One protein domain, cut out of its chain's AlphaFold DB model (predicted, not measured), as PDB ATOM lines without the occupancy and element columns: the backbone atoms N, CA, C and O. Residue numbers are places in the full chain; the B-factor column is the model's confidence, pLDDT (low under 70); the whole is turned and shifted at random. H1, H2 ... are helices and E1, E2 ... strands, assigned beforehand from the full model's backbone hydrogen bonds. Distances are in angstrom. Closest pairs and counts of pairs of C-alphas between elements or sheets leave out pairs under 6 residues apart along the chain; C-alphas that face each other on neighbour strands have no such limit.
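Overview. This is residues 17 to 69 and 268 to 281 of the 282 residues of the protein "Integrase, catalytic region, zinc finger, CCHC-type, peptidase aspartic, catalytic" of Tanacetum cinerariifolium (UniProt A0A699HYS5). A curled sheet of four antiparallel strands, shaped like part of a barrel, forms a wall, with the short helix H2 lightly packed on the first part of E3 and the single helical turn H1 near the beginning of E1. From E4 a long unnamed tail, residues 55 to 69, leads away from this body, and its residues 61 to 67 stick out free. The printed part has 67 residues, with two named helices and four named strands in the order H1, E1, E2, E3, E4, H2; the sheet's order is E1, E2, E3, E4, and the class is mixed, helices and strands. The whole is only just compact, close to loose, with a radius of gyration of the C-alphas of 12.9 A and spans of 35 by 31 by 19 A.

Arrangement. The sheet is a meander, each strand the antiparallel neighbour of the one before: E1, residues 25 to 28, E2, residues 32 to 36, E3, residues 42 to 49, and E4, residues 52 to 54. E1 and E4 are its edge strands, and E2 and E3 are inner strands. E1 and E2 form a hairpin at 172 degrees between their directions, with N 27 and O 34 within hydrogen-bond range at 2.9 A and N 36 and O 25 at 2.8 A. E2 and E3 form a hairpin at 160 degrees, with N 33 and O 46 within hydrogen-bond range at 2.9 A and N 46 and O 33 at 2.8 A. E3 and E4 form a hairpin at 130 degrees, with N 49 and O 52 within hydrogen-bond range at 2.8 A and N 54 and O 47 at 2.9 A. The pairing of E3 is staggered: its residues 42 to 47 pair with E2 and its residues 47 to 49 with E4. From edge to edge the strands' lines turn by 57 degrees and the way across the sheet turns by 124 degrees; it is curled like part of a barrel. The sheet is only just strongly twisted, with C-alphas up to 4.1 A off its best plane. The closest C-alphas of E2 and E4 are those of Cys 33 and Tyr 53, 7.0 A apart, while E1 and E4 are apart. H2, residues 270 to 279, is on the sheet but only grazes it, with its residues 271 to 277; the closest C-alphas of E3 and H2 are those of Leu 43 and Leu 276, 6.0 A apart. H1, residues 17 to 20, is also on the sheet and only grazes it; its closest C-alpha pair with E1 is Phe 19 and Glu 25, 7.5 A apart. H1 and H2 are only just apart, with their closest C-alphas at 8.5 A. In H2, 5 of 6 O i to N i+4 pairs are within hydrogen-bond range, and H1 is too short for such a pair.

Along the chain. E3, the longest strand, measures 19.7 A from C-alpha 42 at (213.251, 230.636, 213.630) to C-alpha 49 at (215.273, 212.586, 206.082). E2 measures 13.0 A, E1 10.1 A and E4 6.1 A. H2 measures 14.9 A and ends with C-alpha 279 at (210.943, 238.742, 203.792). H1 measures 4.9 A and begins with C-alpha 17 at (220.812, 231.730, 197.748).

Size, cuts and confidence. The two C-alphas farthest apart, those of Gln 39 and Pro 63, are 37.1 A apart. Residues 70 to 267 are not printed, and C-alphas 69 and 268 lie 17.3 A apart across the cut, which falls between E4 and H2. The links that are printed whole, H1 to E1, E1 to E2, E2 to E3 and E3 to E4, are tight. The mean pLDDT of the printed part is 71.6; residues 57 to 69 and 268 to 281 are under 70.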
ATOM      1  N   GLY A  17     220.346 230.386 198.095       81.81
ATOM      2  CA  GLY A  17     220.812 231.730 197.748       81.81
ATOM      3  C   GLY A  17     219.692 232.771 197.653       81.81
ATOM      4  O   GLY A  17     219.921 233.903 198.041       81.81
ATOM      5  N   GLN A  18     218.468 232.385 197.260       77.12
ATOM      6  CA  GLN A  18     217.331 233.322 197.211       77.12
ATOM      7  C   GLN A  18     216.945 233.838 198.595       77.12
ATOM      8  O   GLN A  18     216.480 234.962 198.720       77.12
ATOM      9  N   PHE A  19     217.144 233.021 199.625       81.94
ATOM     10  CA  PHE A  19     216.897 233.437 200.996       81.94
ATOM     11  C   PHE A  19     218.052 234.272 201.548       81.94
ATOM     12  O   PHE A  19     217.821 235.203 202.307       81.94
ATOM     13  N   CYS A  20     219.291 233.974 201.147       81.38
ATOM     14  CA  CYS A  20     220.440 234.799 201.520       81.38
ATOM     15  C   CYS A  20     220.358 236.205 200.912       81.38
ATOM     16  O   CYS A  20     220.717 237.165 201.582       81.38
ATOM     17  N   ASP A  21     219.856 236.328 199.680       83.56
ATOM     18  CA  ASP A  21     219.603 237.621 199.031       83.56
ATOM     19  C   ASP A  21     218.496 238.429 199.741       83.56
ATOM     20  O   ASP A  21     218.400 239.638 199.550       83.56
ATOM     21  N   ALA A  22     217.681 237.760 200.563       77.06
ATOM     22  CA  ALA A  22     216.608 238.318 201.381       77.06
ATOM     23  C   ALA A  22     217.011 238.540 202.851       77.06
ATOM     24  O   ALA A  22     216.152 238.609 203.729       77.06
ATOM     25  N   ASP A  23     218.316 238.564 203.135       85.06
ATOM     26  CA  ASP A  23     218.875 238.734 204.479       85.06
ATOM     27  C   ASP A  23     218.427 237.666 205.506       85.06
ATOM     28  O   ASP A  23     218.454 237.890 206.718       85.06
ATOM     29  N   LEU A  24     218.048 236.467 205.046       86.50
ATOM     30  CA  LEU A  24     217.708 235.336 205.912       86.50
ATOM     31  C   LEU A  24     218.915 234.416 206.138       86.50
ATOM     32  O   LEU A  24     219.649 234.047 205.213       86.50
ATOM     33  N   GLU A  25     219.085 233.962 207.378       87.88
ATOM     34  CA  GLU A  25     220.165 233.058 207.766       87.88
ATOM     35  C   GLU A  25     219.734 231.591 207.730       87.88
ATOM     36  O   GLU A  25     218.700 231.214 208.280       87.88
ATOM     37  N   PHE A  26     220.587 230.728 207.171       87.81
ATOM     38  CA  PHE A  26     220.403 229.276 207.218       87.81
ATOM     39  C   PHE A  26     221.432 228.607 208.124       87.81
ATOM     40  O   PHE A  26     222.640 228.728 207.919       87.81
ATOM     41  N   ALA A  27     220.949 227.819 209.083       88.12
ATOM     42  CA  ALA A  27     221.785 226.995 209.947       88.12
ATOM     43  C   ALA A  27     221.479 225.512 209.725       88.12
ATOM     44  O   ALA A  27     220.390 225.038 210.043       88.12
ATOM     45  N   PHE A  28     222.457 224.758 209.220       90.19
ATOM     46  CA  PHE A  28     222.341 223.312 209.024       90.19
ATOM     47  C   PHE A  28     222.998 222.558 210.183       90.19
ATOM     48  O   PHE A  28     224.194 222.700 210.443       90.19
ATOM     49  N   ARG A  29     222.221 221.726 210.877       88.50
ATOM     50  CA  ARG A  29     222.685 220.788 211.907       88.50
ATOM     51  C   ARG A  29     222.493 219.354 211.429       88.50
ATOM     52  O   ARG A  29     221.764 219.088 210.488       88.50
ATOM     53  N   LYS A  30     223.111 218.394 212.122       88.50
ATOM     54  CA  LYS A  30     223.113 216.972 211.723       88.50
ATOM     55  C   LYS A  30     221.722 216.400 211.396       88.50
ATOM     56  O   LYS A  30     221.626 215.564 210.497       88.50
ATOM     57  N   SER A  31     220.689 216.816 212.130       87.31
ATOM     58  CA  SER A  31     219.314 216.304 212.026       87.31
ATOM     59  C   SER A  31     218.261 217.364 211.687       87.31
ATOM     60  O   SER A  31     217.126 216.998 211.398       87.31
ATOM     61  N   THR A  32     218.606 218.653 211.724       89.38
ATOM     62  CA  THR A  32     217.653 219.754 211.528       89.38
ATOM     63  C   THR A  32     218.303 220.908 210.780       89.38
ATOM     64  O   THR A  32     219.518 221.091 210.865       89.38
ATOM     65  N   CYS A  33     217.519 221.707 210.067       89.88
ATOM     66  CA  CYS A  33     217.966 223.015 209.613       89.88
ATOM     67  C   CYS A  33     216.958 224.098 209.980       89.88
ATOM     68  O   CYS A  33     215.766 223.827 210.099       89.88
ATOM     69  N   PHE A  34     217.475 225.303 210.182       88.31
ATOM     70  CA  PHE A  34     216.698 226.467 210.581       88.31
ATOM     71  C   PHE A  34     216.883 227.564 209.543       88.31
ATOM     72  O   PHE A  34     218.011 227.786 209.091       88.31
ATOM     73  N   CYS A  35     215.791 228.233 209.192       88.69
ATOM     74  CA  CYS A  35     215.821 229.524 208.520       88.69
ATOM     75  C   CYS A  35     215.458 230.590 209.550       88.69
ATOM     76  O   CYS A  35     214.418 230.465 210.198       88.69
ATOM     77  N   ARG A  36     216.310 231.600 209.717       87.88
ATOM     78  CA  ARG A  36     216.140 232.664 210.707       87.88
ATOM     79  C   ARG A  36     216.088 234.029 210.052       87.88
ATOM     80  O   ARG A  36     216.773 234.262 209.058       87.88
ATOM     81  N   ASP A  37     215.300 234.919 210.639       84.94
ATOM     82  CA  ASP A  37     215.375 236.343 210.329       84.94
ATOM     83  C   ASP A  37     216.650 236.979 210.924       84.94
ATOM     84  O   ASP A  37     217.374 236.369 211.719       84.94
ATOM     85  N   LEU A  38     216.906 238.243 210.577       83.75
ATOM     86  CA  LEU A  38     218.003 239.041 211.146       83.75
ATOM     87  C   LEU A  38     217.894 239.254 212.667       83.75
ATOM     88  O   LEU A  38     218.860 239.663 213.310       83.75
ATOM     89  N   GLN A  39     216.718 239.015 213.251       82.62
ATOM     90  CA  GLN A  39     216.458 239.144 214.685       82.62
ATOM     91  C   GLN A  39     216.751 237.828 215.431       82.62
ATOM     92  O   GLN A  39     216.772 237.811 216.663       82.62
ATOM     93  N   GLY A  40     217.052 236.748 214.700       79.94
ATOM     94  CA  GLY A  40     217.377 235.428 215.224       79.94
ATOM     95  C   GLY A  40     216.164 234.539 215.505       79.94
ATOM     96  O   GLY A  40     216.340 233.504 216.148       79.94
ATOM     97  N   ASN A  41     214.967 234.910 215.046       82.94
ATOM     98  CA  ASN A  41     213.756 234.105 215.189       82.94
ATOM     99  C   ASN A  41     213.721 233.000 214.130       82.94
ATOM    100  O   ASN A  41     213.939 233.265 212.948       82.94
ATOM    101  N   ASP A  42     213.407 231.771 214.542       83.06
ATOM    102  CA  ASP A  42     213.251 230.636 213.630       83.06
ATOM    103  C   ASP A  42     211.941 230.782 212.834       83.06
ATOM    104  O   ASP A  42     210.849 230.614 213.374       83.06
ATOM    105  N   LEU A  43     212.052 231.096 211.542       82.06
ATOM    106  CA  LEU A  43     210.926 231.194 210.604       82.06
ATOM    107  C   LEU A  43     210.524 229.825 210.051       82.06
ATOM    108  O   LEU A  43     209.362 229.589 209.738       82.06
ATOM    109  N   LEU A  44     211.504 228.931 209.905       84.25
ATOM    110  CA  LEU A  44     211.292 227.546 209.505       84.25
ATOM    111  C   LEU A  44     212.220 226.622 210.272       84.25
ATOM    112  O   LEU A  44     213.418 226.890 210.383       84.25
ATOM    113  N   THR A  45     211.674 225.481 210.681       84.00
ATOM    114  CA  THR A  45     212.440 224.355 211.211       84.00
ATOM    115  C   THR A  45     212.178 223.132 210.350       84.00
ATOM    116  O   THR A  45     211.067 222.612 210.311       84.00
ATOM    117  N   ASN A  46     213.215 222.645 209.675       86.56
ATOM    118  CA  ASN A  46     213.114 221.482 208.799       86.56
ATOM    119  C   ASN A  46     213.879 220.307 209.394       86.56
ATOM    120  O   ASN A  46     214.931 220.474 210.020       86.56
ATOM    121  N   THR A  47     213.390 219.099 209.145       85.81
ATOM    122  CA  THR A  47     214.025 217.865 209.613       85.81
ATOM    123  C   THR A  47     214.767 217.178 208.476       85.81
ATOM    124  O   THR A  47     214.412 217.303 207.303       85.81
ATOM    125  N   ARG A  48     215.847 216.469 208.815       86.00
ATOM    126  CA  ARG A  48     216.641 215.726 207.838       86.00
ATOM    127  C   ARG A  48     216.109 214.300 207.677       86.00
ATOM    128  O   ARG A  48     216.183 213.516 208.620       86.00
ATOM    129  N   GLY A  49     215.662 213.941 206.477       80.25
ATOM    130  CA  GLY A  49     215.273 212.586 206.082       80.25
ATOM    131  C   GLY A  49     216.065 212.120 204.860       80.25
ATOM    132  O   GLY A  49     216.138 212.840 203.868       80.25
ATOM    133  N   SER A  50     216.679 210.929 204.928       75.12
ATOM    134  CA  SER A  50     217.433 210.319 203.807       75.12
ATOM    135  C   SER A  50     218.349 211.314 203.070       75.12
ATOM    136  O   SER A  50     218.267 211.473 201.858       75.12
ATOM    137  N   ASP A  51     219.172 212.030 203.840       80.44
ATOM    138  CA  ASP A  51     220.121 213.065 203.399       80.44
ATOM    139  C   ASP A  51     219.554 214.400 202.885       80.44
ATOM    140  O   ASP A  51     220.335 215.334 202.697       80.44
ATOM    141  N   LEU A  52     218.236 214.557 202.782       82.62
ATOM    142  CA  LEU A  52     217.574 215.816 202.428       82.62
ATOM    143  C   LEU A  52     216.951 216.481 203.657       82.62
ATOM    144  O   LEU A  52     216.521 215.799 204.583       82.62
ATOM    145  N   TYR A  53     216.895 217.813 203.669       84.81
ATOM    146  CA  TYR A  53     216.075 218.550 204.634       84.81
ATOM    147  C   TYR A  53     214.707 218.785 204.009       84.81
ATOM    148  O   TYR A  53     214.616 219.401 202.946       84.81
ATOM    149  N   THR A  54     213.662 218.276 204.653       80.75
ATOM    150  CA  THR A  54     212.302 218.304 204.117       80.75
ATOM    151  C   THR A  54     211.444 219.252 204.935       80.75
ATOM    152  O   THR A  54     211.492 219.243 206.165       80.75
ATOM    153  N   ILE A  55     210.648 220.053 204.230       79.94
ATOM    154  CA  ILE A  55     209.621 220.912 204.814       79.94
ATOM    155  C   ILE A  55     208.290 220.184 204.645       79.94
ATOM    156  O   ILE A  55     207.870 219.936 203.512       79.94
ATOM    157  N   ALA A  56     207.656 219.795 205.750       70.31
ATOM    158  CA  ALA A  56     206.312 219.233 205.724       70.31
ATOM    159  C   ALA A  56     205.308 220.387 205.777       70.31
ATOM    160  O   ALA A  56     205.232 221.116 206.763       70.31
ATOM    161  N   LEU A  57     204.578 220.576 204.682       66.25
ATOM    162  CA  LEU A  57     203.501 221.554 204.600       66.25
ATOM    163  C   LEU A  57     202.215 220.884 205.069       66.25
ATOM    164  O   LEU A  57     201.904 219.783 204.614       66.25
ATOM    165  N   GLN A  58     201.456 221.547 205.939       61.69
ATOM    166  CA  GLN A  58     200.138 221.052 206.315       61.69
ATOM    167  C   GLN A  58     199.241 221.013 205.066       61.69
ATOM    168  O   GLN A  58     199.031 222.038 204.410       61.69
ATOM    169  N   GLU A  59     198.726 219.833 204.713       54.09
ATOM    170  CA  GLU A  59     197.780 219.697 203.606       54.09
ATOM    171  C   GLU A  59     196.498 220.467 203.949       54.09
ATOM    172  O   GLU A  59     195.746 220.103 204.855       54.09
ATOM    173  N   SER A  60     196.221 221.546 203.214       51.50
ATOM    174  CA  SER A  60     194.885 222.133 203.210       51.50
ATOM    175  C   SER A  60     193.916 221.080 202.677       51.50
ATOM    176  O   SER A  60     194.158 220.528 201.606       51.50
ATOM    177  N   SER A  61     192.805 220.835 203.368       52.78
ATOM    178  CA  SER A  61     191.778 219.833 203.027       52.78
ATOM    179  C   SER A  61     191.053 220.052 201.682       52.78
ATOM    180  O   SER A  61     190.019 219.435 201.418       52.78
ATOM    181  N   SER A  62     191.566 220.926 200.811       47.22
ATOM    182  CA  SER A  62     191.046 221.184 199.476       47.22
ATOM    183  C   SER A  62     191.680 220.245 198.437       47.22
ATOM    184  O   SER A  62     192.903 220.212 198.327       47.22
ATOM    185  N   PRO A  63     190.887 219.564 197.590       46.78
ATOM    186  CA  PRO A  63     191.392 218.693 196.519       46.78
ATOM    187  C   PRO A  63     192.054 219.456 195.354       46.78
ATOM    188  O   PRO A  63     192.483 218.851 194.373       46.78
ATOM    189  N   THR A  64     192.108 220.786 195.422       45.69
ATOM    190  CA  THR A  64     192.767 221.639 194.432       45.69
ATOM    191  C   THR A  64     194.239 221.831 194.795       45.69
ATOM    192  O   THR A  64     194.509 222.251 195.921       45.69
ATOM    193  N   PRO A  65     195.194 221.595 193.874       51.12
ATOM    194  CA  PRO A  65     196.601 221.879 194.133       51.12
ATOM    195  C   PRO A  65     196.776 223.375 194.418       51.12
ATOM    196  O   PRO A  65     196.516 224.219 193.559       51.12
ATOM    197  N   VAL A  66     197.197 223.704 195.638       48.06
ATOM    198  CA  VAL A  66     197.498 225.078 196.045       48.06
ATOM    199  C   VAL A  66     198.898 225.411 195.539       48.06
ATOM    200  O   VAL A  66     199.898 224.901 196.038       48.06
ATOM    201  N   CYS A  67     198.983 226.246 194.506       42.19
ATOM    202  CA  CYS A  67     200.255 226.832 194.101       42.19
ATOM    203  C   CYS A  67     200.609 227.936 195.110       42.19
ATOM    204  O   CYS A  67     199.862 228.909 195.218       42.19
ATOM    205  N   PHE A  68     201.729 227.798 195.833       41.44
ATOM    206  CA  PHE A  68     202.303 228.861 196.671       41.44
ATOM    207  C   PHE A  68     202.871 229.969 195.776       41.44
ATOM    208  O   PHE A  68     204.078 230.131 195.609       41.44
ATOM    209  N   MET A  69     201.973 230.718 195.149       40.69
ATOM    210  CA  MET A  69     202.287 232.006 194.559       40.69
ATOM    211  C   MET A  69     202.281 233.010 195.708       40.69
ATOM    212  O   MET A  69     201.227 233.413 196.189       40.69
ATOM    213  N   THR A 268     204.795 222.945 210.175       55.31
ATOM    214  CA  THR A 268     204.935 224.370 209.862       55.31
ATOM    215  C   THR A 268     203.593 224.892 209.362       55.31
ATOM    216  O   THR A 268     203.040 224.392 208.375       55.31
ATOM    217  N   SER A 269     203.053 225.897 210.043       57.16
ATOM    218  CA  SER A 269     201.757 226.475 209.695       57.16
ATOM    219  C   SER A 269     201.845 227.332 208.426       57.16
ATOM    220  O   SER A 269     202.879 227.924 208.108       57.16
ATOM    221  N   LEU A 270     200.725 227.472 207.706       54.91
ATOM    222  CA  LEU A 270     200.629 228.367 206.540       54.91
ATOM    223  C   LEU A 270     201.046 229.813 206.865       54.91
ATOM    224  O   LEU A 270     201.564 230.513 206.001       54.91
ATOM    225  N   GLN A 271     200.859 230.246 208.112       53.31
ATOM    226  CA  GLN A 271     201.181 231.594 208.566       53.31
ATOM    227  C   GLN A 271     202.695 231.826 208.724       53.31
ATOM    228  O   GLN A 271     203.180 232.916 208.425       53.31
ATOM    229  N   GLU A 272     203.451 230.805 209.131       55.81
ATOM    230  CA  GLU A 272     204.921 230.858 209.235       55.81
ATOM    231  C   GLU A 272     205.573 230.926 207.850       55.81
ATOM    232  O   GLU A 272     206.511 231.690 207.622       55.81
ATOM    233  N   LEU A 273     205.003 230.209 206.880       63.09
ATOM    234  CA  LEU A 273     205.432 230.284 205.484       63.09
ATOM    235  C   LEU A 273     205.105 231.637 204.864       63.09
ATOM    236  O   LEU A 273     205.938 232.207 204.166       63.09
ATOM    237  N   GLU A 274     203.918 232.186 205.128       57.03
ATOM    238  CA  GLU A 274     203.578 233.537 204.681       57.03
ATOM    239  C   GLU A 274     204.553 234.592 205.221       57.03
ATOM    240  O   GLU A 274     204.898 235.522 204.489       57.03
ATOM    241  N   LEU A 275     205.009 234.449 206.470       61.09
ATOM    242  CA  LEU A 275     205.996 235.340 207.079       61.09
ATOM    243  C   LEU A 275     207.372 235.202 206.413       61.09
ATOM    244  O   LEU A 275     207.995 236.209 206.080       61.09
ATOM    245  N   LEU A 276     207.817 233.970 206.159       61.66
ATOM    246  CA  LEU A 276     209.059 233.681 205.442       61.66
ATOM    247  C   LEU A 276     209.056 234.275 204.027       61.66
ATOM    248  O   LEU A 276     210.015 234.928 203.622       61.66
ATOM    249  N   PHE A 277     207.971 234.074 203.273       61.81
ATOM    250  CA  PHE A 277     207.866 234.605 201.916       61.81
ATOM    251  C   PHE A 277     207.775 236.132 201.906       61.81
ATOM    252  O   PHE A 277     208.279 236.735 200.971       61.81
ATOM    253  N   SER A 278     207.216 236.775 202.936       57.78
ATOM    254  CA  SER A 278     207.200 238.242 203.021       57.78
ATOM    255  C   SER A 278     208.605 238.853 203.016       57.78
ATOM    256  O   SER A 278     208.805 239.872 202.369       57.78
ATOM    257  N   HIS A 279     209.574 238.223 203.688       54.44
ATOM    258  CA  HIS A 279     210.943 238.742 203.792       54.44
ATOM    259  C   HIS A 279     211.731 238.637 202.479       54.44
ATOM    260  O   HIS A 279     212.678 239.382 202.273       54.44
ATOM    261  N   MET A 280     211.338 237.743 201.566       51.75
ATOM    262  CA  MET A 280     212.035 237.561 200.288       51.75
ATOM    263  C   MET A 280     211.655 238.561 199.191       51.75
ATOM    264  O   MET A 280     212.275 238.538 198.126       51.75
ATOM    265  N   TYR A 281     210.627 239.387 199.403       47.00
ATOM    266  CA  TYR A 281     210.020 240.199 198.341       47.00
ATOM    267  C   TYR A 281     209.772 241.669 198.720       47.00
ATOM    268  O   TYR A 281     208.950 242.320 198.069       47.00
TER     269      TYR A 281